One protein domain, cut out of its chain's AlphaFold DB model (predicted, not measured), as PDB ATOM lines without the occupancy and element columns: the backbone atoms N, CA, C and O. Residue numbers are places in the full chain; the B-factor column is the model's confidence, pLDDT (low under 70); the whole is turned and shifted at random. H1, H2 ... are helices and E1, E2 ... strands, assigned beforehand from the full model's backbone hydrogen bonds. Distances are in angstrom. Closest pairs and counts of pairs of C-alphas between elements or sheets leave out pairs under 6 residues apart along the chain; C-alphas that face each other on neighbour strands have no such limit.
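Overview. This is residues 50 to 95, 114 to 176, 185 to 211 and 471 to 527 of the 817 residues of an uncharacterized protein of Pseudo-nitzschia multistriata (UniProt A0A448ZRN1). A small, twisted sheet of four strands forms the middle, with the long helix H4 along one face and H1 slanting over the other, which it meets with its residues 73 to 81. H2 packs on the edge strand E3 and crosses H1, while the short helix H3 and the loops of residues 198 to 211 and 485 to 502 lie towards one end of the sheet. The printed part has 193 residues, with four named helices and four named strands in the order E1 H1 E2 H2 E3 E4 H3 H4; the sheet runs E3 E1 E2 E4 and is mixed, and the class is mixed, helices and strands. The whole is compact, with a radius of gyration of the C-alphas of 16.5 A and spans of 48 by 43 by 34 A.

Along the chain. E1, residues 50 to 56, begins at C-alpha 50 (-43.522, -7.760, -8.623) and is 19.1 A long. H1, residues 73 to 91, measures 26.4 A. E2, residues 137 to 146, is 24.8 A long and bends by 71 degrees at residue 140. H2, residues 156 to 172, measures 24.3 A. E3, residues 190 to 197, is 21.0 A long and bends by 54 degrees at residue 193. E4 is residues 471 to 476, 15.5 A, and H3 residues 478 to 484, 10.0 A. H4, residues 503 to 525, measures 33.0 A and ends at C-alpha 525 (-30.502, 17.154, 18.147).

Arrangement. E1 is antiparallel to E2, with N 52 and O 143 2.9 A apart, and to E3, with N 53 and O 194 2.8 A apart. E2 is parallel to E4, with N 472 and O 137 2.8 A apart; these three pairs are within hydrogen-bond range. H4 is on the sheet at a height of 8.2 A, along the strands; its closest C-alphas to E2 are those of Gln 513 and Ile 139, 5.3 A. H1 is on the opposite face at a height of 6.8 A. H2 is on the sheet; its closest C-alphas to E3 are those of Gln 164 and Ile 192, 6.1 A. H1 and H2 touch through residues 80 to 87 and 162 to 167, closest at the C-alphas of Ile 84 and Val 163, 6.2 A, opposite ways at a steep tilt of 68 degrees, only just short of about perpendicular. H3 is not on the sheet and touches no helix. In H1, H2 and H4 every O i to N i+4 pair is within hydrogen-bond range; in H3, 2 of 3.

Size, cuts and confidence. The C-alphas farthest apart, of Lys 152 and Asp 527, are 50.9 A apart. Three cuts leave out residues 96 to 113, 177 to 184 and 212 to 470, with C-alpha gaps of 23.9 A, 14.9 A and 15.0 A. The links E1 to H1 and H3 to H4 are long. Mean pLDDT of the printed part is 92.3; residues 63 to 65, 95, 114, 174, 176 and 185 are under 70.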
ATOM      1  N   VAL A  50     -44.285  -7.557  -9.850       96.12
ATOM      2  CA  VAL A  50     -43.522  -7.760  -8.623       96.12
ATOM      3  C   VAL A  50     -43.984  -6.770  -7.568       96.12
ATOM      4  O   VAL A  50     -44.500  -5.691  -7.879       96.12
ATOM      5  N   ILE A  51     -43.815  -7.157  -6.315       97.50
ATOM      6  CA  ILE A  51     -43.892  -6.272  -5.162       97.50
ATOM      7  C   ILE A  51     -42.492  -6.092  -4.595       97.50
ATOM      8  O   ILE A  51     -41.720  -7.047  -4.497       97.50
ATOM      9  N   ILE A  52     -42.183  -4.857  -4.236       98.12
ATOM     10  CA  ILE A  52     -40.905  -4.460  -3.663       98.12
ATOM     11  C   ILE A  52     -41.214  -3.833  -2.312       98.12
ATOM     12  O   ILE A  52     -42.075  -2.955  -2.220       98.12
ATOM     13  N   MET A  53     -40.536  -4.313  -1.279       98.38
ATOM     14  CA  MET A  53     -40.525  -3.712   0.044       98.38
ATOM     15  C   MET A  53     -39.226  -2.942   0.208       98.38
ATOM     16  O   MET A  53     -38.144  -3.482  -0.032       98.38
ATOM     17  N   TYR A  54     -39.348  -1.691   0.616       98.50
ATOM     18  CA  TYR A  54     -38.223  -0.787   0.788       98.50
ATOM     19  C   TYR A  54     -38.492   0.155   1.960       98.50
ATOM     20  O   TYR A  54     -39.633   0.301   2.397       98.50
ATOM     21  N   GLY A  55     -37.444   0.767   2.481       98.19
ATOM     22  CA  GLY A  55     -37.512   1.854   3.445       98.19
ATOM     23  C   GLY A  55     -36.736   3.055   2.921       98.19
ATOM     24  O   GLY A  55     -35.967   2.926   1.967       98.19
ATOM     25  N   TYR A  56     -36.969   4.231   3.497       98.12
ATOM     26  CA  TYR A  56     -36.242   5.435   3.102       98.12
ATOM     27  C   TYR A  56     -36.213   6.498   4.211       98.12
ATOM     28  O   TYR A  56     -37.055   6.502   5.115       98.12
ATOM     29  N   LEU A  57     -35.247   7.408   4.115       96.94
ATOM     30  CA  LEU A  57     -35.094   8.612   4.924       96.94
ATOM     31  C   LEU A  57     -35.299   9.841   4.031       96.94
ATOM     32  O   LEU A  57     -34.877   9.822   2.873       96.94
ATOM     33  N   PRO A  58     -35.926  10.912   4.539       94.88
ATOM     34  CA  PRO A  58     -35.903  12.189   3.854       94.88
ATOM     35  C   PRO A  58     -34.466  12.690   3.700       94.88
ATOM     36  O   PRO A  58     -33.650  12.563   4.614       94.88
ATOM     37  N   TYR A  59     -34.167  13.264   2.544       91.31
ATOM     38  CA  TYR A  59     -32.842  13.742   2.180       91.31
ATOM     39  C   TYR A  59     -32.982  15.040   1.387       91.31
ATOM     40  O   TYR A  59     -33.647  15.069   0.352       91.31
ATOM     41  N   ASP A  60     -32.388  16.119   1.893       84.75
ATOM     42  CA  ASP A  60     -32.523  17.468   1.331       84.75
ATOM     43  C   ASP A  60     -31.499  17.775   0.223       84.75
ATOM     44  O   ASP A  60     -31.543  18.854  -0.363       84.75
ATOM     45  N   GLY A  61     -30.601  16.835  -0.094       78.19
ATOM     46  CA  GLY A  61     -29.613  16.999  -1.162       78.19
ATOM     47  C   GLY A  61     -28.486  17.976  -0.836       78.19
ATOM     48  O   GLY A  61     -27.630  18.200  -1.685       78.19
ATOM     49  N   SER A  62     -28.448  18.542   0.375       77.62
ATOM     50  CA  SER A  62     -27.483  19.591   0.736       77.62
ATOM     51  C   SER A  62     -26.016  19.148   0.664       77.62
ATOM     52  O   SER A  62     -25.136  20.001   0.584       77.62
ATOM     53  N   SER A  63     -25.748  17.836   0.657       66.12
ATOM     54  CA  SER A  63     -24.398  17.267   0.653       66.12
ATOM     55  C   SER A  63     -23.986  16.547  -0.638       66.12
ATOM     56  O   SER A  63     -22.862  16.058  -0.695       66.12
ATOM     57  N   CYS A  64     -24.848  16.453  -1.658       68.44
ATOM     58  CA  CYS A  64     -24.547  15.717  -2.892       68.44
ATOM     59  C   CYS A  64     -24.342  16.671  -4.078       68.44
ATOM     60  O   CYS A  64     -25.106  17.614  -4.277       68.44
ATOM     61  N   SER A  65     -23.326  16.400  -4.903       67.19
ATOM     62  CA  SER A  65     -23.065  17.132  -6.151       67.19
ATOM     63  C   SER A  65     -24.181  16.946  -7.189       67.19
ATOM     64  O   SER A  65     -24.452  17.844  -7.988       67.19
ATOM     65  N   LYS A  66     -24.859  15.792  -7.159       71.69
ATOM     66  CA  LYS A  66     -26.093  15.523  -7.901       71.69
ATOM     67  C   LYS A  66     -27.267  15.958  -7.029       71.69
ATOM     68  O   LYS A  66     -27.344  15.581  -5.865       71.69
ATOM     69  N   SER A  67     -28.211  16.715  -7.585       80.38
ATOM     70  CA  SER A  67     -29.398  17.217  -6.877       80.38
ATOM     71  C   SER A  67     -30.420  16.105  -6.571       80.38
ATOM     72  O   SER A  67     -31.577  16.176  -6.996       80.38
ATOM     73  N   ILE A  68     -29.995  15.037  -5.894       89.50
ATOM     74  CA  ILE A  68     -30.863  13.956  -5.436       89.50
ATOM     75  C   ILE A  68     -31.554  14.445  -4.168       89.50
ATOM     76  O   ILE A  68     -30.907  14.753  -3.172       89.50
ATOM     77  N   MET A  69     -32.880  14.501  -4.204       93.00
ATOM     78  CA  MET A  69     -33.699  14.934  -3.079       93.00
ATOM     79  C   MET A  69     -34.799  13.903  -2.843       93.00
ATOM     80  O   MET A  69     -35.482  13.493  -3.780       93.00
ATOM     81  N   ILE A  70     -34.985  13.502  -1.587       94.94
ATOM     82  CA  ILE A  70     -36.052  12.597  -1.157       94.94
ATOM     83  C   ILE A  70     -36.915  13.338  -0.149       94.94
ATOM     84  O   ILE A  70     -36.563  13.438   1.021       94.94
ATOM     85  N   ARG A  71     -38.071  13.845  -0.577       92.81
ATOM     86  CA  ARG A  71     -39.029  14.498   0.336       92.81
ATOM     87  C   ARG A  71     -40.055  13.523   0.884       92.81
ATOM     88  O   ARG A  71     -40.637  13.747   1.939       92.81
ATOM     89  N   ASN A  72     -40.350  12.467   0.136       93.25
ATOM     90  CA  ASN A  72     -41.350  11.465   0.484       93.25
ATOM     91  C   ASN A  72     -41.086  10.163  -0.294       93.25
ATOM     92  O   ASN A  72     -40.148  10.074  -1.089       93.25
ATOM     93  N   GLY A  73     -41.929   9.146  -0.099       94.25
ATOM     94  CA  GLY A  73     -41.712   7.852  -0.742       94.25
ATOM     95  C   GLY A  73     -41.892   7.835  -2.269       94.25
ATOM     96  O   GLY A  73     -41.616   6.805  -2.879       94.25
ATOM     97  N   GLU A  74     -42.398   8.911  -2.894       94.19
ATOM     98  CA  GLU A  74     -42.507   9.045  -4.358       94.19
ATOM     99  C   GLU A  74     -41.121   9.224  -4.942       94.19
ATOM    100  O   GLU A  74     -40.700   8.400  -5.748       94.19
ATOM    101  N   ASP A  75     -40.396  10.221  -4.432       94.62
ATOM    102  CA  ASP A  75     -39.006  10.493  -4.783       94.62
ATOM    103  C   ASP A  75     -38.148   9.230  -4.541       94.62
ATOM    104  O   ASP A  75     -37.460   8.758  -5.446       94.62
ATOM    105  N   ALA A  76     -38.282   8.592  -3.367       96.38
ATOM    106  CA  ALA A  76     -37.559   7.355  -3.048       96.38
ATOM    107  C   ALA A  76     -37.924   6.181  -3.976       96.38
ATOM    108  O   ALA A  76     -37.054   5.414  -4.386       96.38
ATOM    109  N   GLY A  77     -39.208   6.026  -4.315       96.00
ATOM    110  CA  GLY A  77     -39.676   4.985  -5.227       96.00
ATOM    111  C   GLY A  77     -39.150   5.178  -6.650       96.00
ATOM    112  O   GLY A  77     -38.795   4.195  -7.299       96.00
ATOM    113  N   HIS A  78     -39.062   6.424  -7.120       94.94
ATOM    114  CA  HIS A  78     -38.479   6.752  -8.420       94.94
ATOM    115  C   HIS A  78     -36.985   6.438  -8.471       94.94
ATOM    116  O   HIS A  78     -36.579   5.702  -9.367       94.94
ATOM    117  N   ILE A  79     -36.208   6.901  -7.486       95.50
ATOM    118  CA  ILE A  79     -34.764   6.624  -7.394       95.50
ATOM    119  C   ILE A  79     -34.512   5.115  -7.362       95.50
ATOM    120  O   ILE A  79     -33.703   4.601  -8.129       95.50
ATOM    121  N   LEU A  80     -35.259   4.380  -6.532       96.81
ATOM    122  CA  LEU A  80     -35.122   2.928  -6.433       96.81
ATOM    123  C   LEU A  80     -35.425   2.224  -7.762       96.81
ATOM    124  O   LEU A  80     -34.724   1.290  -8.142       96.81
ATOM    125  N   MET A  81     -36.462   2.652  -8.479       96.06
ATOM    126  CA  MET A  81     -36.812   2.056  -9.768       96.06
ATOM    127  C   MET A  81     -35.812   2.397 -10.871       96.06
ATOM    128  O   MET A  81     -35.548   1.546 -11.715       96.06
ATOM    129  N   GLU A  82     -35.250   3.602 -10.861       94.88
ATOM    130  CA  GLU A  82     -34.158   3.996 -11.753       94.88
ATOM    131  C   GLU A  82     -32.939   3.090 -11.537       94.88
ATOM    132  O   GLU A  82     -32.501   2.433 -12.478       94.88
ATOM    133  N   THR A  83     -32.497   2.926 -10.286       96.06
ATOM    134  CA  THR A  83     -31.366   2.053  -9.932       96.06
ATOM    135  C   THR A  83     -31.615   0.583 -10.275       96.06
ATOM    136  O   THR A  83     -30.714  -0.117 -10.733       96.06
ATOM    137  N   ILE A  84     -32.845   0.088 -10.096       95.94
ATOM    138  CA  ILE A  84     -33.208  -1.270 -10.522       95.94
ATOM    139  C   ILE A  84     -33.088  -1.418 -12.043       95.94
ATOM    140  O   ILE A  84     -32.575  -2.434 -12.505       95.94
ATOM    141  N   ASN A  85     -33.543  -0.431 -12.818       93.00
ATOM    142  CA  ASN A  85     -33.458  -0.485 -14.277       93.00
ATOM    143  C   ASN A  85     -32.001  -0.420 -14.761       93.00
ATOM    144  O   ASN A  85     -31.641  -1.176 -15.658       93.00
ATOM    145  N   GLU A  86     -31.163   0.426 -14.151       93.69
ATOM    146  CA  GLU A  86     -29.715   0.480 -14.410       93.69
ATOM    147  C   GLU A  86     -29.074  -0.904 -14.195       93.69
ATOM    148  O   GLU A  86     -28.406  -1.429 -15.083       93.69
ATOM    149  N   LEU A  87     -29.356  -1.547 -13.054       95.06
ATOM    150  CA  LEU A  87     -28.856  -2.893 -12.757       95.06
ATOM    151  C   LEU A  87     -29.358  -3.944 -13.756       95.06
ATOM    152  O   LEU A  87     -28.600  -4.815 -14.181       95.06
ATOM    153  N   GLU A  88     -30.644  -3.906 -14.111       92.25
ATOM    154  CA  GLU A  88     -31.216  -4.850 -15.074       92.25
ATOM    155  C   GLU A  88     -30.608  -4.669 -16.473       92.25
ATOM    156  O   GLU A  88     -30.426  -5.664 -17.176       92.25
ATOM    157  N   ASN A  89     -30.241  -3.449 -16.872       90.44
ATOM    158  CA  ASN A  89     -29.547  -3.204 -18.138       90.44
ATOM    159  C   ASN A  89     -28.130  -3.799 -18.131       90.44
ATOM    160  O   ASN A  89     -27.764  -4.497 -19.080       90.44
ATOM    161  N   GLU A  90     -27.387  -3.622 -17.035       93.25
ATOM    162  CA  GLU A  90     -26.042  -4.191 -16.860       93.25
ATOM    163  C   GLU A  90     -26.046  -5.723 -16.869       93.25
ATOM    164  O   GLU A  90     -25.270  -6.345 -17.592       93.25
ATOM    165  N   ILE A  91     -26.953  -6.354 -16.112       91.19
ATOM    166  CA  ILE A  91     -27.047  -7.824 -16.040       91.19
ATOM    167  C   ILE A  91     -27.402  -8.424 -17.403       91.19
ATOM    168  O   ILE A  91     -26.920  -9.500 -17.753       91.19
ATOM    169  N   ASN A  92     -28.270  -7.758 -18.166       86.81
ATOM    170  CA  ASN A  92     -28.718  -8.263 -19.461       86.81
ATOM    171  C   ASN A  92     -27.720  -7.994 -20.598       86.81
ATOM    172  O   ASN A  92     -27.987  -8.411 -21.725       86.81
ATOM    173  N   GLY A  93     -26.591  -7.328 -20.322       85.56
ATOM    174  CA  GLY A  93     -25.571  -7.040 -21.327       85.56
ATOM    175  C   GLY A  93     -26.085  -6.151 -22.458       85.56
ATOM    176  O   GLY A  93     -25.632  -6.288 -23.591       85.56
ATOM    177  N   PHE A  94     -27.051  -5.271 -22.176       73.12
ATOM    178  CA  PHE A  94     -27.377  -4.179 -23.089       73.12
ATOM    179  C   PHE A  94     -26.282  -3.121 -22.936       73.12
ATOM    180  O   PHE A  94     -26.459  -2.143 -22.218       73.12
ATOM    181  N   SER A  95     -25.118  -3.372 -23.538       63.44
ATOM    182  CA  SER A  95     -24.113  -2.336 -23.740       63.44
ATOM    183  C   SER A  95     -24.663  -1.353 -24.771       63.44
ATOM    184  O   SER A  95     -25.111  -1.772 -25.840       63.44
ATOM    185  N   ASN A 114     -43.340   5.472 -15.212       58.38
ATOM    186  CA  ASN A 114     -44.468   6.238 -14.671       58.38
ATOM    187  C   ASN A 114     -45.595   5.416 -14.018       58.38
ATOM    188  O   ASN A 114     -46.554   5.994 -13.515       58.38
ATOM    189  N   ASN A 115     -45.523   4.079 -14.001       80.25
ATOM    190  CA  ASN A 115     -46.591   3.231 -13.444       80.25
ATOM    191  C   ASN A 115     -46.212   2.547 -12.121       80.25
ATOM    192  O   ASN A 115     -46.611   1.404 -11.870       80.25
ATOM    193  N   ILE A 116     -45.462   3.235 -11.261       89.81
ATOM    194  CA  ILE A 116     -45.237   2.787  -9.884       89.81
ATOM    195  C   ILE A 116     -46.528   3.006  -9.090       89.81
ATOM    196  O   ILE A 116     -47.138   4.073  -9.120       89.81
ATOM    197  N   ASN A 117     -46.966   1.985  -8.357       93.19
ATOM    198  CA  ASN A 117     -48.076   2.116  -7.417       93.19
ATOM    199  C   ASN A 117     -47.589   1.759  -6.016       93.19
ATOM    200  O   ASN A 117     -47.149   0.632  -5.788       93.19
ATOM    201  N   ARG A 118     -47.654   2.729  -5.101       96.00
ATOM    202  CA  ARG A 118     -47.078   2.647  -3.755       96.00
ATOM    203  C   ARG A 118     -48.146   2.527  -2.677       96.00
ATOM    204  O   ARG A 118     -49.264   3.011  -2.843       96.00
ATOM    205  N   SER A 119     -47.799   1.938  -1.542       94.50
ATOM    206  CA  SER A 119     -48.723   1.737  -0.426       94.50
ATOM    207  C   SER A 119     -49.166   3.046   0.228       94.50
ATOM    208  O   SER A 119     -50.299   3.101   0.715       94.50
ATOM    209  N   TYR A 120     -48.337   4.100   0.171       91.12
ATOM    210  CA  TYR A 120     -48.665   5.486   0.540       91.12
ATOM    211  C   TYR A 120     -48.947   6.399  -0.665       91.12
ATOM    212  O   TYR A 120     -49.061   7.612  -0.504       91.12
ATOM    213  N   GLY A 121     -49.139   5.825  -1.858       88.12
ATOM    214  CA  GLY A 121     -49.580   6.569  -3.035       88.12
ATOM    215  C   GLY A 121     -50.944   7.242  -2.836       88.12
ATOM    216  O   GLY A 121     -51.734   6.861  -1.961       88.12
ATOM    217  N   TYR A 122     -51.217   8.243  -3.669       87.19
ATOM    218  CA  TYR A 122     -52.506   8.946  -3.714       87.19
ATOM    219  C   TYR A 122     -53.096   9.047  -5.131       87.19
ATOM    220  O   TYR A 122     -54.269   9.406  -5.288       87.19
ATOM    221  N   SER A 123     -52.304   8.734  -6.161       83.69
ATOM    222  CA  SER A 123     -52.669   8.903  -7.568       83.69
ATOM    223  C   SER A 123     -53.845   8.012  -7.966       83.69
ATOM    224  O   SER A 123     -54.765   8.486  -8.634       83.69
ATOM    225  N   ALA A 124     -53.893   6.755  -7.500       77.81
ATOM    226  CA  ALA A 124     -55.008   5.852  -7.814       77.81
ATOM    227  C   ALA A 124     -56.315   6.253  -7.108       77.81
ATOM    228  O   ALA A 124     -57.402   5.847  -7.531       77.81
ATOM    229  N   ARG A 125     -56.225   7.041  -6.034       80.00
ATOM    230  CA  ARG A 125     -57.370   7.578  -5.283       80.00
ATOM    231  C   ARG A 125     -57.815   8.958  -5.755       80.00
ATOM    232  O   ARG A 125     -58.923   9.358  -5.399       80.00
ATOM    233  N   SER A 126     -56.968   9.668  -6.503       81.62
ATOM    234  CA  SER A 126     -57.180  11.063  -6.915       81.62
ATOM    235  C   SER A 126     -57.538  11.968  -5.728       81.62
ATOM    236  O   SER A 126     -58.446  12.792  -5.807       81.62
ATOM    237  N   ALA A 127     -56.865  11.758  -4.592       84.75
ATOM    238  CA  ALA A 127     -57.173  12.415  -3.326       84.75
ATOM    239  C   ALA A 127     -55.893  12.946  -2.671       84.75
ATOM    240  O   ALA A 127     -55.244  12.260  -1.890       84.75
ATOM    241  N   GLU A 128     -55.535  14.191  -2.970       87.38
ATOM    242  CA  GLU A 128     -54.309  14.817  -2.458       87.38
ATOM    243  C   GLU A 128     -54.269  14.910  -0.921       87.38
ATOM    244  O   GLU A 128     -53.206  14.882  -0.311       87.38
ATOM    245  N   CYS A 129     -55.432  14.938  -0.267       89.81
ATOM    246  CA  CYS A 129     -55.557  14.928   1.191       89.81
ATOM    247  C   CYS A 129     -55.083  13.630   1.868       89.81
ATOM    248  O   CYS A 129     -55.134  13.533   3.092       89.81
ATOM    249  N   VAL A 130     -54.745  12.588   1.099       92.06
ATOM    250  CA  VAL A 130     -54.125  11.351   1.607       92.06
ATOM    251  C   VAL A 130     -52.688  11.179   1.116       92.06
ATOM    252  O   VAL A 130     -52.116  10.105   1.315       92.06
ATOM    253  N   LYS A 131     -52.120  12.215   0.473       92.69
ATOM    254  CA  LYS A 131     -50.692  12.279   0.160       92.69
ATOM    255  C   LYS A 131     -49.924  12.142   1.473       92.69
ATOM    256  O   LYS A 131     -50.314  12.727   2.487       92.69
ATOM    257  N   GLN A 132     -48.875  11.333   1.437       93.75
ATOM    258  CA  GLN A 132     -47.929  11.220   2.536       93.75
ATOM    259  C   GLN A 132     -47.352  12.597   2.873       93.75
ATOM    260  O   GLN A 132     -47.082  13.383   1.964       93.75
ATOM    261  N   ASP A 133     -47.191  12.875   4.165       93.81
ATOM    262  CA  ASP A 133     -46.564  14.113   4.614       93.81
ATOM    263  C   ASP A 133     -45.111  14.167   4.126       93.81
ATOM    264  O   ASP A 133     -44.413  13.147   4.082       93.81
ATOM    265  N   GLU A 134     -44.674  15.356   3.730       93.50
ATOM    266  CA  GLU A 134     -43.275  15.598   3.382       93.50
ATOM    267  C   GLU A 134     -42.402  15.415   4.631       93.50
ATOM    268  O   GLU A 134     -42.885  15.505   5.764       93.50
ATOM    269  N   ASP A 135     -41.146  15.034   4.421       92.94
ATOM    270  CA  ASP A 135     -40.179  14.697   5.469       92.94
ATOM    271  C   ASP A 135     -40.581  13.514   6.369       92.94
ATOM    272  O   ASP A 135     -40.025  13.314   7.449       92.94
ATOM    273  N   THR A 136     -41.515  12.673   5.914       94.62
ATOM    274  CA  THR A 136     -41.847  11.408   6.586       94.62
ATOM    275  C   THR A 136     -40.874  10.311   6.165       94.62
ATOM    276  O   THR A 136     -40.873   9.906   5.000       94.62
ATOM    277  N   ALA A 137     -40.121   9.762   7.119       97.12
ATOM    278  CA  ALA A 137     -39.312   8.560   6.907       97.12
ATOM    279  C   ALA A 137     -40.180   7.294   6.828       97.12
ATOM    280  O   ALA A 137     -41.307   7.264   7.329       97.12
ATOM    281  N   ALA A 138     -39.657   6.215   6.246       97.81
ATOM    282  CA  ALA A 138     -40.323   4.917   6.226       97.81
ATOM    283  C   ALA A 138     -39.386   3.775   6.635       97.81
ATOM    284  O   ALA A 138     -38.345   3.545   6.020       97.81
ATOM    285  N   ILE A 139     -39.819   3.000   7.630       97.94
ATOM    286  CA  ILE A 139     -39.233   1.698   7.967       97.94
ATOM    287  C   ILE A 139     -39.612   0.692   6.883       97.94
ATOM    288  O   ILE A 139     -38.755  -0.000   6.347       97.94
ATOM    289  N   THR A 140     -40.903   0.622   6.542       97.56
ATOM    290  CA  THR A 140     -41.366  -0.162   5.396       97.56
ATOM    291  C   THR A 140     -42.406   0.598   4.583       97.56
ATOM    292  O   THR A 140     -43.370   1.169   5.101       97.56
ATOM    293  N   GLU A 141     -42.228   0.546   3.274       97.44
ATOM    294  CA  GLU A 141     -43.193   0.875   2.246       97.44
ATOM    295  C   GLU A 141     -43.222  -0.272   1.226       97.44
ATOM    296  O   GLU A 141     -42.266  -1.034   1.081       97.44
ATOM    297  N   VAL A 142     -44.357  -0.442   0.546       97.88
ATOM    298  CA  VAL A 142     -44.514  -1.471  -0.485       97.88
ATOM    299  C   VAL A 142     -44.924  -0.801  -1.776       97.88
ATOM    300  O   VAL A 142     -45.922  -0.083  -1.803       97.88
ATOM    301  N   MET A 143     -44.214  -1.091  -2.858       97.56
ATOM    302  CA  MET A 143     -44.613  -0.690  -4.200       97.56
ATOM    303  C   MET A 143     -44.802  -1.892  -5.113       97.56
ATOM    304  O   MET A 143     -44.262  -2.972  -4.881       97.56
ATOM    305  N   THR A 144     -45.592  -1.704  -6.164       96.38
ATOM    306  CA  THR A 144     -45.697  -2.662  -7.263       96.38
ATOM    307  C   THR A 144     -45.051  -2.110  -8.512       96.38
ATOM    308  O   THR A 144     -45.352  -0.980  -8.900       96.38
ATOM    309  N   ALA A 145     -44.285  -2.961  -9.183       95.38
ATOM    310  CA  ALA A 145     -43.659  -2.682 -10.465       95.38
ATOM    311  C   ALA A 145     -43.814  -3.888 -11.406       95.38
ATOM    312  O   ALA A 145     -44.381  -4.926 -11.041       95.38
ATOM    313  N   ARG A 146     -43.342  -3.745 -12.642       92.25
ATOM    314  CA  ARG A 146     -43.162  -4.860 -13.575       92.25
ATOM    315  C   ARG A 146     -41.678  -4.968 -13.879       92.25
ATOM    316  O   ARG A 146     -41.160  -4.092 -14.552       92.25
ATOM    317  N   LEU A 147     -41.046  -6.016 -13.368       92.62
ATOM    318  CA  LEU A 147     -39.610  -6.262 -13.508       92.62
ATOM    319  C   LEU A 147     -39.370  -7.569 -14.253       92.62
ATOM    320  O   LEU A 147     -40.245  -8.442 -14.248       92.62
ATOM    321  N   TYR A 148     -38.203  -7.727 -14.872       90.56
ATOM    322  CA  TYR A 148     -37.836  -9.004 -15.484       90.56
ATOM    323  C   TYR A 148     -37.709 -10.099 -14.418       90.56
ATOM    324  O   TYR A 148     -37.316  -9.804 -13.289       90.56
ATOM    325  N   PRO A 149     -38.049 -11.367 -14.718       91.75
ATOM    326  CA  PRO A 149     -37.727 -12.474 -13.819       91.75
ATOM    327  C   PRO A 149     -36.231 -12.476 -13.485       91.75
ATOM    328  O   PRO A 149     -35.414 -12.168 -14.349       91.75
ATOM    329  N   LEU A 150     -35.877 -12.845 -12.252       92.94
ATOM    330  CA  LEU A 150     -34.470 -12.991 -11.876       92.94
ATOM    331  C   LEU A 150     -33.788 -14.043 -12.762       92.94
ATOM    332  O   LEU A 150     -34.408 -15.047 -13.132       92.94
ATOM    333  N   HIS A 151     -32.513 -13.815 -13.091       93.06
ATOM    334  CA  HIS A 151     -31.700 -14.806 -13.792       93.06
ATOM    335  C   HIS A 151     -31.644 -16.105 -12.975       93.06
ATOM    336  O   HIS A 151     -31.648 -16.061 -11.747       93.06
ATOM    337  N   LYS A 152     -31.584 -17.271 -13.632       93.44
ATOM    338  CA  LYS A 152     -31.630 -18.576 -12.938       93.44
ATOM    339  C   LYS A 152     -30.509 -18.748 -11.910       93.44
ATOM    340  O   LYS A 152     -30.729 -19.377 -10.881       93.44
ATOM    341  N   ASP A 153     -29.355 -18.147 -12.185       95.81
ATOM    342  CA  ASP A 153     -28.165 -18.200 -11.328       95.81
ATOM    343  C   ASP A 153     -28.116 -17.060 -10.294       95.81
ATOM    344  O   ASP A 153     -27.184 -16.966  -9.499       95.81
ATOM    345  N   MET A 154     -29.117 -16.175 -10.295       96.88
ATOM    346  CA  MET A 154     -29.197 -15.037  -9.389       96.88
ATOM    347  C   MET A 154     -30.205 -15.314  -8.278       96.88
ATOM    348  O   MET A 154     -31.417 -15.355  -8.496       96.88
ATOM    349  N   SER A 155     -29.697 -15.475  -7.057       96.31
ATOM    350  CA  SER A 155     -30.553 -15.548  -5.877       96.31
ATOM    351  C   SER A 155     -31.233 -14.197  -5.622       96.31
ATOM    352  O   SER A 155     -30.735 -13.136  -6.006       96.31
ATOM    353  N   MET A 156     -32.380 -14.229  -4.942       95.69
ATOM    354  CA  MET A 156     -33.072 -13.009  -4.523       95.69
ATOM    355  C   MET A 156     -32.197 -12.145  -3.609       95.69
ATOM    356  O   MET A 156     -32.195 -10.931  -3.758       95.69
ATOM    357  N   GLU A 157     -31.449 -12.772  -2.703       96.50
ATOM    358  CA  GLU A 157     -30.548 -12.094  -1.769       96.50
ATOM    359  C   GLU A 157     -29.424 -11.367  -2.510       96.50
ATOM    360  O   GLU A 157     -29.246 -10.169  -2.318       96.50
ATOM    361  N   ASN A 158     -28.770 -12.044  -3.458       96.69
ATOM    362  CA  ASN A 158     -27.720 -11.434  -4.272       96.69
ATOM    363  C   ASN A 158     -28.265 -10.261  -5.094       96.69
ATOM    364  O   ASN A 158     -27.597  -9.243  -5.231       96.69
ATOM    365  N   TRP A 159     -29.480 -10.385  -5.641       97.25
ATOM    366  CA  TRP A 159     -30.110  -9.282  -6.366       97.25
ATOM    367  C   TRP A 159     -30.390  -8.081  -5.454       97.25
ATOM    368  O   TRP A 159     -30.120  -6.950  -5.847       97.25
ATOM    369  N   LEU A 160     -30.897  -8.309  -4.235       97.19
ATOM    370  CA  LEU A 160     -31.135  -7.238  -3.259       97.19
ATOM    371  C   LEU A 160     -29.832  -6.525  -2.886       97.19
ATOM    372  O   LEU A 160     -29.804  -5.297  -2.875       97.19
ATOM    373  N   ASP A 161     -28.763  -7.279  -2.639       97.06
ATOM    374  CA  ASP A 161     -27.461  -6.723  -2.265       97.06
ATOM    375  C   ASP A 161     -26.823  -5.939  -3.429       97.06
ATOM    376  O   ASP A 161     -26.247  -4.877  -3.205       97.06
ATOM    377  N   LEU A 162     -26.985  -6.388  -4.683       97.62
ATOM    378  CA  LEU A 162     -26.538  -5.645  -5.872       97.62
ATOM    379  C   LEU A 162     -27.307  -4.333  -6.070       97.62
ATOM    380  O   LEU A 162     -26.695  -3.308  -6.369       97.62
ATOM    381  N   VAL A 163     -28.634  -4.346  -5.889       97.38
ATOM    382  CA  VAL A 163     -29.438  -3.114  -5.941       97.38
ATOM    383  C   VAL A 163     -29.019  -2.166  -4.821       97.38
ATOM    384  O   VAL A 163     -28.851  -0.977  -5.072       97.38
ATOM    385  N   GLN A 164     -28.827  -2.679  -3.600       97.75
ATOM    386  CA  GLN A 164     -28.407  -1.852  -2.472       97.75
ATOM    387  C   GLN A 164     -27.032  -1.234  -2.712       97.75
ATOM    388  O   GLN A 164     -26.892  -0.033  -2.530       97.75
ATOM    389  N   LYS A 165     -26.061  -2.016  -3.192       96.94
ATOM    390  CA  LYS A 165     -24.724  -1.514  -3.515       96.94
ATOM    391  C   LYS A 165     -24.781  -0.359  -4.514       96.94
ATOM    392  O   LYS A 165     -24.142   0.656  -4.296       96.94
ATOM    393  N   LYS A 166     -25.589  -0.474  -5.572       96.44
ATOM    394  CA  LYS A 166     -25.755   0.625  -6.534       96.44
ATOM    395  C   LYS A 166     -26.399   1.868  -5.935       96.44
ATOM    396  O   LYS A 166     -26.064   2.972  -6.344       96.44
ATOM    397  N   LEU A 167     -27.348   1.701  -5.013       95.56
ATOM    398  CA  LEU A 167     -27.887   2.843  -4.276       95.56
ATOM    399  C   LEU A 167     -26.776   3.498  -3.458       95.56
ATOM    400  O   LEU A 167     -26.632   4.711  -3.536       95.56
ATOM    401  N   ASP A 168     -25.990   2.706  -2.729       94.50
ATOM    402  CA  ASP A 168     -24.868   3.200  -1.925       94.50
ATOM    403  C   ASP A 168     -23.877   3.983  -2.812       94.50
ATOM    404  O   ASP A 168     -23.649   5.164  -2.559       94.50
ATOM    405  N   ASP A 169     -23.435   3.404  -3.937       93.44
ATOM    406  CA  ASP A 169     -22.554   4.059  -4.919       93.44
ATOM    407  C   ASP A 169     -23.154   5.398  -5.416       93.44
ATOM    408  O   ASP A 169     -22.482   6.431  -5.428       93.44
ATOM    409  N   LYS A 170     -24.454   5.424  -5.752       92.50
ATOM    410  CA  LYS A 170     -25.154   6.621  -6.263       92.50
ATOM    411  C   LYS A 170     -25.236   7.758  -5.239       92.50
ATOM    412  O   LYS A 170     -25.265   8.923  -5.638       92.50
ATOM    413  N   PHE A 171     -25.298   7.443  -3.944       90.06
ATOM    414  CA  PHE A 171     -25.295   8.441  -2.868       90.06
ATOM    415  C   PHE A 171     -23.878   8.818  -2.400       90.06
ATOM    416  O   PHE A 171     -23.696   9.929  -1.902       90.06
ATOM    417  N   ASP A 172     -22.877   7.961  -2.622       88.38
ATOM    418  CA  ASP A 172     -21.472   8.219  -2.278       88.38
ATOM    419  C   ASP A 172     -20.729   9.076  -3.325       88.38
ATOM    420  O   ASP A 172     -19.836   9.842  -2.959       88.38
ATOM    421  N   GLU A 173     -21.128   9.035  -4.605       82.06
ATOM    422  CA  GLU A 173     -20.493   9.725  -5.754       82.06
ATOM    423  C   GLU A 173     -20.338  11.267  -5.647       82.06
ATOM    424  O   GLU A 173     -19.764  11.897  -6.536       82.06
ATOM    425  N   GLY A 174     -20.831  11.904  -4.583       69.44
ATOM    426  CA  GLY A 174     -20.752  13.354  -4.370       69.44
ATOM    427  C   GLY A 174     -20.025  13.797  -3.101       69.44
ATOM    428  O   GLY A 174     -19.859  15.001  -2.907       69.44
ATOM    429  N   HIS A 175     -19.604  12.869  -2.240       71.88
ATOM    430  CA  HIS A 175     -18.943  13.218  -0.988       71.88
ATOM    431  C   HIS A 175     -17.439  13.397  -1.206       71.88
ATOM    432  O   HIS A 175     -16.675  12.432  -1.226       71.88
ATOM    433  N   ASP A 176     -17.010  14.651  -1.353       69.62
ATOM    434  CA  ASP A 176     -15.590  14.994  -1.335       69.62
ATOM    435  C   ASP A 176     -15.004  14.575   0.026       69.62
ATOM    436  O   ASP A 176     -15.512  14.954   1.084       69.62
ATOM    437  N   PHE A 185     -23.701  11.486   9.895       61.22
ATOM    438  CA  PHE A 185     -24.294  10.156   9.804       61.22
ATOM    439  C   PHE A 185     -24.490   9.743   8.329       61.22
ATOM    440  O   PHE A 185     -25.485  10.110   7.702       61.22
ATOM    441  N   ARG A 186     -23.534   8.989   7.764       74.94
ATOM    442  CA  ARG A 186     -23.576   8.475   6.382       74.94
ATOM    443  C   ARG A 186     -24.463   7.235   6.293       74.94
ATOM    444  O   ARG A 186     -23.987   6.107   6.390       74.94
ATOM    445  N   VAL A 187     -25.765   7.442   6.138       80.50
ATOM    446  CA  VAL A 187     -26.709   6.362   5.828       80.50
ATOM    447  C   VAL A 187     -27.319   6.612   4.465       80.50
ATOM    448  O   VAL A 187     -27.939   7.655   4.252       80.50
ATOM    449  N   THR A 188     -27.191   5.629   3.568       86.44
ATOM    450  CA  THR A 188     -27.868   5.633   2.270       86.44
ATOM    451  C   THR A 188     -29.365   5.854   2.489       86.44
ATOM    452  O   THR A 188     -30.018   5.033   3.144       86.44
ATOM    453  N   PRO A 189     -29.950   6.938   1.952       92.31
ATOM    454  CA  PRO A 189     -31.324   7.316   2.262       92.31
ATOM    455  C   PRO A 189     -32.393   6.339   1.769       92.31
ATOM    456  O   PRO A 189     -33.550   6.499   2.136       92.31
ATOM    457  N   VAL A 190     -32.061   5.345   0.939       97.31
ATOM    458  CA  VAL A 190     -33.004   4.335   0.436       97.31
ATOM    459  C   VAL A 190     -32.463   2.937   0.720       97.31
ATOM    460  O   VAL A 190     -31.320   2.618   0.394       97.31
ATOM    461  N   ARG A 191     -33.315   2.083   1.296       98.06
ATOM    462  CA  ARG A 191     -32.988   0.701   1.645       98.06
ATOM    463  C   ARG A 191     -33.926  -0.265   0.944       98.06
ATOM    464  O   ARG A 191     -35.127  -0.260   1.218       98.06
ATOM    465  N   ILE A 192     -33.402  -1.133   0.082       98.19
ATOM    466  CA  ILE A 192     -34.193  -2.240  -0.462       98.19
ATOM    467  C   ILE A 192     -34.215  -3.398   0.542       98.19
ATOM    468  O   ILE A 192     -33.190  -3.793   1.089       98.19
ATOM    469  N   ILE A 193     -35.403  -3.924   0.835       98.25
ATOM    470  CA  ILE A 193     -35.592  -4.903   1.918       98.25
ATOM    471  C   ILE A 193     -36.035  -6.253   1.361       98.25
ATOM    472  O   ILE A 193     -35.593  -7.298   1.838       98.25
ATOM    473  N   GLY A 194     -36.920  -6.253   0.363       97.69
ATOM    474  CA  GLY A 194     -37.437  -7.493  -0.199       97.69
ATOM    475  C   GLY A 194     -38.070  -7.331  -1.571       97.69
ATOM    476  O   GLY A 194     -38.591  -6.276  -1.928       97.69
ATOM    477  N   ARG A 195     -38.077  -8.431  -2.324       97.38
ATOM    478  CA  ARG A 195     -38.704  -8.560  -3.641       97.38
ATOM    479  C   ARG A 195     -39.566  -9.812  -3.655       97.38
ATOM    480  O   ARG A 195     -39.181 -10.834  -3.103       97.38
ATOM    481  N   GLN A 196     -40.736  -9.764  -4.279       96.56
ATOM    482  CA  GLN A 196     -41.556 -10.959  -4.451       96.56
ATOM    483  C   GLN A 196     -42.417 -10.869  -5.710       96.56
ATOM    484  O   GLN A 196     -42.986  -9.823  -6.020       96.56
ATOM    485  N   ASP A 197     -42.571 -11.985  -6.418       95.69
ATOM    486  CA  ASP A 197     -43.517 -12.066  -7.530       95.69
ATOM    487  C   ASP A 197     -44.961 -12.005  -7.022       95.69
ATOM    488  O   ASP A 197     -45.335 -12.664  -6.045       95.69
ATOM    489  N   MET A 198     -45.806 -11.244  -7.713       96.12
ATOM    490  CA  MET A 198     -47.212 -11.082  -7.367       96.12
ATOM    491  C   MET A 198     -48.113 -11.795  -8.381       96.12
ATOM    492  O   MET A 198     -48.430 -11.229  -9.434       96.12
ATOM    493  N   PRO A 199     -48.606 -13.012  -8.064       92.94
ATOM    494  CA  PRO A 199     -49.430 -13.785  -8.996       92.94
ATOM    495  C   PRO A 199     -50.756 -13.082  -9.321       92.94
ATOM    496  O   PRO A 199     -51.309 -13.225 -10.411       92.94
ATOM    497  N   ASN A 200     -51.272 -12.267  -8.395       92.25
ATOM    498  CA  ASN A 200     -52.456 -11.459  -8.644       92.25
ATOM    499  C   ASN A 200     -52.095 -10.175  -9.410       92.25
ATOM    500  O   ASN A 200     -51.803  -9.137  -8.816       92.25
ATOM    501  N   LEU A 201     -52.228 -10.207 -10.737       90.75
ATOM    502  CA  LEU A 201     -51.967  -9.051 -11.607       90.75
ATOM    503  C   LEU A 201     -52.818  -7.808 -11.274       90.75
ATOM    504  O   LEU A 201     -52.414  -6.684 -11.592       90.75
ATOM    505  N   ARG A 202     -53.979  -7.991 -10.626       93.50
ATOM    506  CA  ARG A 202     -54.880  -6.903 -10.202       93.50
ATOM    507  C   ARG A 202     -54.497  -6.277  -8.864       93.50
ATOM    508  O   ARG A 202     -55.169  -5.337  -8.455       93.50
ATOM    509  N   PHE A 203     -53.480  -6.800  -8.184       95.75
ATOM    510  CA  PHE A 203     -53.012  -6.228  -6.928       95.75
ATOM    511  C   PHE A 203     -52.620  -4.763  -7.110       95.75
ATOM    512  O   PHE A 203     -51.978  -4.417  -8.094       95.75
ATOM    513  N   ASN A 204     -52.989  -3.897  -6.188       95.81
ATOM    514  CA  ASN A 204     -52.615  -2.492  -6.217       95.81
ATOM    515  C   ASN A 204     -52.224  -2.100  -4.791       95.81
ATOM    516  O   ASN A 204     -53.088  -2.090  -3.917       95.81
ATOM    517  N   ALA A 205     -50.938  -1.839  -4.549       96.44
ATOM    518  CA  ALA A 205     -50.411  -1.513  -3.224       96.44
ATOM    519  C   ALA A 205     -51.168  -0.341  -2.573       96.44
ATOM    520  O   ALA A 205     -51.483  -0.384  -1.386       96.44
ATOM    521  N   GLU A 206     -51.557   0.666  -3.353       95.12
ATOM    522  CA  GLU A 206     -52.309   1.817  -2.854       95.12
ATOM    523  C   GLU A 206     -53.737   1.442  -2.431       95.12
ATOM    524  O   GLU A 206     -54.202   1.845  -1.365       95.12
ATOM    525  N   MET A 207     -54.461   0.688  -3.263       93.75
ATOM    526  CA  MET A 207     -55.904   0.439  -3.130       93.75
ATOM    527  C   MET A 207     -56.244  -0.802  -2.304       93.75
ATOM    528  O   MET A 207     -57.311  -0.851  -1.687       93.75
ATOM    529  N   ASP A 208     -55.365  -1.802  -2.293       95.94
ATOM    530  CA  ASP A 208     -55.568  -3.069  -1.586       95.94
ATOM    531  C   ASP A 208     -55.084  -3.047  -0.135       95.94
ATOM    532  O   ASP A 208     -55.293  -4.027   0.595       95.94
ATOM    533  N   ILE A 209     -54.460  -1.950   0.296       95.44
ATOM    534  CA  ILE A 209     -54.040  -1.786   1.679       95.44
ATOM    535  C   ILE A 209     -55.235  -1.910   2.626       95.44
ATOM    536  O   ILE A 209     -56.313  -1.348   2.420       95.44
ATOM    537  N   THR A 210     -55.048  -2.701   3.676       93.62
ATOM    538  CA  THR A 210     -56.090  -2.956   4.678       93.62
ATOM    539  C   THR A 210     -55.878  -2.167   5.959       93.62
ATOM    540  O   THR A 210     -56.848  -1.901   6.678       93.62
ATOM    541  N   TYR A 211     -54.623  -1.830   6.240       94.25
ATOM    542  CA  TYR A 211     -54.195  -1.208   7.478       94.25
ATOM    543  C   TYR A 211     -52.815  -0.566   7.296       94.25
ATOM    544  O   TYR A 211     -51.950  -1.145   6.632       94.25
ATOM    545  N   VAL A 471     -42.877   8.534  11.255       98.12
ATOM    546  CA  VAL A 471     -42.280   7.378  10.583       98.12
ATOM    547  C   VAL A 471     -43.368   6.429  10.077       98.12
ATOM    548  O   VAL A 471     -44.161   5.886  10.846       98.12
ATOM    549  N   SER A 472     -43.405   6.169   8.772       97.12
ATOM    550  CA  SER A 472     -44.206   5.089   8.191       97.12
ATOM    551  C   SER A 472     -43.617   3.735   8.588       97.12
ATOM    552  O   SER A 472     -42.521   3.375   8.169       97.12
ATOM    553  N   SER A 473     -44.330   2.971   9.412       96.38
ATOM    554  CA  SER A 473     -43.765   1.788  10.064       96.38
ATOM    555  C   SER A 473     -44.115   0.493   9.341       96.38
ATOM    556  O   SER A 473     -43.226  -0.273   8.982       96.38
ATOM    557  N   GLU A 474     -45.407   0.235   9.125       95.81
ATOM    558  CA  GLU A 474     -45.881  -1.018   8.527       95.81
ATOM    559  C   GLU A 474     -47.154  -0.810   7.703       95.81
ATOM    560  O   GLU A 474     -48.076  -0.093   8.103       95.81
ATOM    561  N   VAL A 475     -47.249  -1.524   6.582       96.25
ATOM    562  CA  VAL A 475     -48.478  -1.669   5.795       96.25
ATOM    563  C   VAL A 475     -48.921  -3.122   5.751       96.25
ATOM    564  O   VAL A 475     -48.101  -4.021   5.614       96.25
ATOM    565  N   GLN A 476     -50.228  -3.372   5.854       96.12
ATOM    566  CA  GLN A 476     -50.774  -4.730   5.816       96.12
ATOM    567  C   GLN A 476     -51.810  -4.906   4.713       96.12
ATOM    568  O   GLN A 476     -52.695  -4.068   4.497       96.12
ATOM    569  N   TYR A 477     -51.772  -6.082   4.091       97.12
ATOM    570  CA  TYR A 477     -52.620  -6.463   2.963       97.12
ATOM    571  C   TYR A 477     -53.453  -7.709   3.260       97.12
ATOM    572  O   TYR A 477     -53.607  -8.569   2.397       97.12
ATOM    573  N   ALA A 478     -54.028  -7.823   4.460       95.19
ATOM    574  CA  ALA A 478     -54.640  -9.059   4.969       95.19
ATOM    575  C   ALA A 478     -55.616  -9.752   3.990       95.19
ATOM    576  O   ALA A 478     -55.681 -10.979   3.914       95.19
ATOM    577  N   ASN A 479     -56.377  -8.976   3.208       94.00
ATOM    578  CA  ASN A 479     -57.283  -9.519   2.190       94.00
ATOM    579  C   ASN A 479     -56.549 -10.152   1.001       94.00
ATOM    580  O   ASN A 479     -57.059 -11.107   0.421       94.00
ATOM    581  N   GLN A 480     -55.423  -9.578   0.584       96.31
ATOM    582  CA  GLN A 480     -54.617 -10.081  -0.526       96.31
ATOM    583  C   GLN A 480     -53.723 -11.222  -0.065       96.31
ATOM    584  O   GLN A 480     -53.710 -12.240  -0.741       96.31
ATOM    585  N   GLU A 481     -53.130 -11.129   1.126       96.56
ATOM    586  CA  GLU A 481     -52.401 -12.235   1.760       96.56
ATOM    587  C   GLU A 481     -53.252 -13.506   1.839       96.56
ATOM    588  O   GLU A 481     -52.801 -14.594   1.500       96.56
ATOM    589  N   GLY A 482     -54.535 -13.370   2.201       96.00
ATOM    590  CA  GLY A 482     -55.468 -14.496   2.217       96.00
ATOM    591  C   GLY A 482     -55.752 -15.108   0.842       96.00
ATOM    592  O   GLY A 482     -56.007 -16.307   0.757       96.00
ATOM    593  N   LYS A 483     -55.713 -14.306  -0.229       95.31
ATOM    594  CA  LYS A 483     -55.946 -14.769  -1.607       95.31
ATOM    595  C   LYS A 483     -54.702 -15.395  -2.221       95.31
ATOM    596  O   LYS A 483     -54.824 -16.370  -2.950       95.31
ATOM    597  N   THR A 484     -53.535 -14.812  -1.968       96.12
ATOM    598  CA  THR A 484     -52.260 -15.257  -2.540       96.12
ATOM    599  C   THR A 484     -51.545 -16.276  -1.667       96.12
ATOM    600  O   THR A 484     -50.592 -16.876  -2.142       96.12
ATOM    601  N   ARG A 485     -52.001 -16.483  -0.422       96.62
ATOM    602  CA  ARG A 485     -51.345 -17.318   0.598       96.62
ATOM    603  C   ARG A 485     -49.885 -16.913   0.823       96.62
ATOM    604  O   ARG A 485     -49.021 -17.764   0.984       96.62
ATOM    605  N   ARG A 486     -49.630 -15.602   0.810       96.69
ATOM    606  CA  ARG A 486     -48.305 -14.984   0.965       96.69
ATOM    607  C   ARG A 486     -48.364 -13.897   2.026       96.69
ATOM    608  O   ARG A 486     -49.352 -13.170   2.083       96.69
ATOM    609  N   ILE A 487     -47.325 -13.775   2.842       97.25
ATOM    610  CA  ILE A 487     -47.161 -12.679   3.802       97.25
ATOM    611  C   ILE A 487     -46.605 -11.454   3.072       97.25
ATOM    612  O   ILE A 487     -45.524 -11.516   2.497       97.25
ATOM    613  N   LEU A 488     -47.354 -10.351   3.090       97.06
ATOM    614  CA  LEU A 488     -47.046  -9.115   2.361       97.06
ATOM    615  C   LEU A 488     -46.665  -7.957   3.303       97.06
ATOM    616  O   LEU A 488     -46.693  -6.797   2.900       97.06
ATOM    617  N   SER A 489     -46.354  -8.255   4.566       95.75
ATOM    618  CA  SER A 489     -45.689  -7.338   5.499       95.75
ATOM    619  C   SER A 489     -44.639  -8.108   6.288       95.75
ATOM    620  O   SER A 489     -44.870  -9.272   6.607       95.75
ATOM    621  N   ALA A 490     -43.495  -7.495   6.587       95.81
ATOM    622  CA  ALA A 490     -42.408  -8.176   7.283       95.81
ATOM    623  C   ALA A 490     -42.814  -8.593   8.706       95.81
ATOM    624  O   ALA A 490     -42.944  -7.750   9.596       95.81
ATOM    625  N   ARG A 491     -43.051  -9.892   8.929       94.44
ATOM    626  CA  ARG A 491     -43.402 -10.442  10.249       94.44
ATOM    627  C   ARG A 491     -43.257 -11.956  10.297       94.44
ATOM    628  O   ARG A 491     -43.538 -12.638   9.312       94.44
ATOM    629  N   MET A 492     -42.958 -12.487  11.480       91.50
ATOM    630  CA  MET A 492     -43.035 -13.929  11.699       91.50
ATOM    631  C   MET A 492     -44.494 -14.380  11.582       91.50
ATOM    632  O   MET A 492     -45.404 -13.820  12.204       91.50
ATOM    633  N   SER A 493     -44.737 -15.398  10.762       91.44
ATOM    634  CA  SER A 493     -46.051 -16.018  10.651       91.44
ATOM    635  C   SER A 493     -45.918 -17.484  10.268       91.44
ATOM    636  O   SER A 493     -45.237 -17.828   9.310       91.44
ATOM    637  N   ASP A 494     -46.638 -18.316  11.007       92.38
ATOM    638  CA  ASP A 494     -46.880 -19.738  10.760       92.38
ATOM    639  C   ASP A 494     -48.011 -19.981   9.745       92.38
ATOM    640  O   ASP A 494     -48.174 -21.078   9.219       92.38
ATOM    641  N   ARG A 495     -48.820 -18.952   9.466       92.88
ATOM    642  CA  ARG A 495     -50.036 -19.072   8.657       92.88
ATOM    643  C   ARG A 495     -49.755 -19.372   7.188       92.88
ATOM    644  O   ARG A 495     -50.534 -20.085   6.557       92.88
ATOM    645  N   TYR A 496     -48.708 -18.767   6.639       95.31
ATOM    646  CA  TYR A 496     -48.287 -18.927   5.252       95.31
ATOM    647  C   TYR A 496     -46.773 -19.068   5.235       95.31
ATOM    648  O   TYR A 496     -46.090 -18.318   5.922       95.31
ATOM    649  N   THR A 497     -46.265 -20.019   4.458       93.94
ATOM    650  CA  THR A 497     -44.830 -20.297   4.344       93.94
ATOM    651  C   THR A 497     -44.123 -19.357   3.371       93.94
ATOM    652  O   THR A 497     -42.918 -19.179   3.478       93.94
ATOM    653  N   GLU A 498     -44.861 -18.745   2.441       96.19
ATOM    654  CA  GLU A 498     -44.323 -17.823   1.442       96.19
ATOM    655  C   GLU A 498     -44.492 -16.351   1.857       96.19
ATOM    656  O   GLU A 498     -45.505 -15.965   2.451       96.19
ATOM    657  N   GLY A 499     -43.563 -15.495   1.422       95.62
ATOM    658  CA  GLY A 499     -43.611 -14.045   1.622       95.62
ATOM    659  C   GLY A 499     -42.476 -13.501   2.478       95.62
ATOM    660  O   GLY A 499     -41.407 -14.098   2.578       95.62
ATOM    661  N   TRP A 500     -42.711 -12.338   3.083       97.12
ATOM    662  CA  TRP A 500     -41.745 -11.647   3.944       97.12
ATOM    663  C   TRP A 500     -41.848 -12.105   5.403       97.12
ATOM    664  O   TRP A 500     -42.049 -11.313   6.321       97.12
ATOM    665  N   ASN A 501     -41.756 -13.412   5.617       95.62
ATOM    666  CA  ASN A 501     -41.810 -14.052   6.933       95.62
ATOM    667  C   ASN A 501     -40.524 -14.808   7.297       95.62
ATOM    668  O   ASN A 501     -40.491 -15.476   8.327       95.62
ATOM    669  N   ASN A 502     -39.486 -14.714   6.462       94.69
ATOM    670  CA  ASN A 502     -38.173 -15.273   6.763       94.69
ATOM    671  C   ASN A 502     -37.372 -14.343   7.693       94.69
ATOM    672  O   ASN A 502     -37.550 -13.122   7.692       94.69
ATOM    673  N   GLU A 503     -36.472 -14.940   8.474       94.56
ATOM    674  CA  GLU A 503     -35.678 -14.241   9.488       94.56
ATOM    675  C   GLU A 503     -34.769 -13.158   8.887       94.56
ATOM    676  O   GLU A 503     -34.682 -12.068   9.445       94.56
ATOM    677  N   ALA A 504     -34.158 -13.413   7.724       95.25
ATOM    678  CA  ALA A 504     -33.259 -12.466   7.059       95.25
ATOM    679  C   ALA A 504     -33.968 -11.151   6.693       95.25
ATOM    680  O   ALA A 504     -33.476 -10.066   6.996       95.25
ATOM    681  N   THR A 505     -35.171 -11.238   6.119       95.62
ATOM    682  CA  THR A 505     -35.990 -10.067   5.773       95.62
ATOM    683  C   THR A 505     -36.386  -9.284   7.024       95.62
ATOM    684  O   THR A 505     -36.316  -8.058   7.035       95.62
ATOM    685  N   ILE A 506     -36.786  -9.973   8.094       95.81
ATOM    686  CA  ILE A 506     -37.192  -9.318   9.344       95.81
ATOM    687  C   ILE A 506     -35.985  -8.661  10.027       95.81
ATOM    688  O   ILE A 506     -36.122  -7.552  10.541       95.81
ATOM    689  N   ARG A 507     -34.801  -9.286   9.983       95.69
ATOM    690  CA  ARG A 507     -33.549  -8.690  10.467       95.69
ATOM    691  C   ARG A 507     -33.195  -7.427   9.680       95.69
ATOM    692  O   ARG A 507     -33.027  -6.391  10.307       95.69
ATOM    693  N   ARG A 508     -33.249  -7.450   8.338       96.12
ATOM    694  CA  ARG A 508     -33.062  -6.238   7.509       96.12
ATOM    695  C   ARG A 508     -34.016  -5.103   7.897       96.12
ATOM    696  O   ARG A 508     -33.595  -3.952   7.955       96.12
ATOM    697  N   VAL A 509     -35.289  -5.414   8.174       96.50
ATOM    698  CA  VAL A 509     -36.268  -4.415   8.644       96.50
ATOM    699  C   VAL A 509     -35.889  -3.856  10.012       96.50
ATOM    700  O   VAL A 509     -35.962  -2.645  10.189       96.50
ATOM    701  N   LYS A 510     -35.495  -4.705  10.969       94.94
ATOM    702  CA  LYS A 510     -35.066  -4.270  12.310       94.94
ATOM    703  C   LYS A 510     -33.813  -3.392  12.245       94.94
ATOM    704  O   LYS A 510     -33.778  -2.340  12.879       94.94
ATOM    705  N   ASP A 511     -32.815  -3.793  11.462       95.50
ATOM    706  CA  ASP A 511     -31.579  -3.031  11.283       95.50
ATOM    707  C   ASP A 511     -31.895  -1.657  10.686       95.50
ATOM    708  O   ASP A 511     -31.508  -0.631  11.239       95.50
ATOM    709  N   TRP A 512     -32.707  -1.624   9.625       97.19
ATOM    710  CA  TRP A 512     -33.152  -0.372   9.019       97.19
ATOM    711  C   TRP A 512     -33.990   0.494   9.968       97.19
ATOM    712  O   TRP A 512     -33.812   1.706  10.024       97.19
ATOM    713  N   GLN A 513     -34.879  -0.111  10.757       96.50
ATOM    714  CA  GLN A 513     -35.673   0.592  11.764       96.50
ATOM    715  C   GLN A 513     -34.787   1.336  12.771       96.50
ATOM    716  O   GLN A 513     -35.102   2.470  13.133       96.50
ATOM    717  N   ASN A 514     -33.672   0.734  13.194       95.25
ATOM    718  CA  ASN A 514     -32.717   1.388  14.085       95.25
ATOM    719  C   ASN A 514     -32.054   2.600  13.418       95.25
ATOM    720  O   ASN A 514     -31.944   3.647  14.055       95.25
ATOM    721  N   GLU A 515     -31.672   2.493  12.143       96.12
ATOM    722  CA  GLU A 515     -31.108   3.617  11.381       96.12
ATOM    723  C   GLU A 515     -32.124   4.755  11.204       96.12
ATOM    724  O   GLU A 515     -31.791   5.921  11.415       96.12
ATOM    725  N   VAL A 516     -33.397   4.431  10.942       96.50
ATOM    726  CA  VAL A 516     -34.487   5.421  10.902       96.50
ATOM    727  C   VAL A 516     -34.626   6.144  12.239       96.50
ATOM    728  O   VAL A 516     -34.758   7.366  12.267       96.50
ATOM    729  N   TYR A 517     -34.573   5.430  13.363       96.56
ATOM    730  CA  TYR A 517     -34.680   6.070  14.673       96.56
ATOM    731  C   TYR A 517     -33.465   6.938  15.020       96.56
ATOM    732  O   TYR A 517     -33.656   8.015  15.583       96.56
ATOM    733  N   LYS A 518     -32.248   6.529  14.641       95.12
ATOM    734  CA  LYS A 518     -31.038   7.362  14.775       95.12
ATOM    735  C   LYS A 518     -31.127   8.633  13.928       95.12
ATOM    736  O   LYS A 518     -30.776   9.704  14.406       95.12
ATOM    737  N   TYR A 519     -31.650   8.534  12.705       94.88
ATOM    738  CA  TYR A 519     -31.902   9.699  11.857       94.88
ATOM    739  C   TYR A 519     -32.886  10.680  12.510       94.88
ATOM    740  O   TYR A 519     -32.653  11.887  12.527       94.88
ATOM    741  N   VAL A 520     -33.985  10.186  13.086       95.81
ATOM    742  CA  VAL A 520     -34.935  11.075  13.771       95.81
ATOM    743  C   VAL A 520     -34.297  11.711  15.012       95.81
ATOM    744  O   VAL A 520     -34.486  12.904  15.245       95.81
ATOM    745  N   ASP A 521     -33.500  10.957  15.778       95.44
ATOM    746  CA  ASP A 521     -32.718  11.486  16.905       95.44
ATOM    747  C   ASP A 521     -31.753  12.602  16.473       95.44
ATOM    748  O   ASP A 521     -31.721  13.658  17.108       95.44
ATOM    749  N   SER A 522     -31.026  12.424  15.365       93.62
ATOM    750  CA  SER A 522     -30.112  13.453  14.855       93.62
ATOM    751  C   SER A 522     -30.856  14.712  14.403       93.62
ATOM    752  O   SER A 522     -30.405  15.821  14.689       93.62
ATOM    753  N   LYS A 523     -32.044  14.578  13.794       94.56
ATOM    754  CA  LYS A 523     -32.895  15.730  13.444       94.56
ATOM    755  C   LYS A 523     -33.370  16.498  14.675       94.56
ATOM    756  O   LYS A 523     -33.314  17.723  14.665       94.56
ATOM    757  N   TRP A 524     -33.772  15.813  15.744       95.31
ATOM    758  CA  TRP A 524     -34.128  16.475  17.006       95.31
ATOM    759  C   TRP A 524     -32.938  17.201  17.643       95.31
ATOM    760  O   TRP A 524     -33.105  18.296  18.180       95.31
ATOM    761  N   LYS A 525     -31.740  16.613  17.568       94.25
ATOM    762  CA  LYS A 525     -30.502  17.154  18.147       94.25
ATOM    763  C   LYS A 525     -29.803  18.209  17.288       94.25
ATOM    764  O   LYS A 525     -28.858  18.814  17.788       94.25
ATOM    765  N   LYS A 526     -30.247  18.442  16.046       92.75
ATOM    766  CA  LYS A 526     -29.581  19.329  15.073       92.75
ATOM    767  C   LYS A 526     -29.259  20.713  15.645       92.75
ATOM    768  O   LYS A 526     -28.156  21.208  15.450       92.75
ATOM    769  N   ASP A 527     -30.189  21.291  16.400       93.44
ATOM    770  CA  ASP A 527     -30.045  22.636  16.975       93.44
ATOM    771  C   ASP A 527     -29.460  22.619  18.402       93.44
ATOM    772  O   ASP A 527     -29.397  23.638  19.089       93.44
TER     773      ASP A 527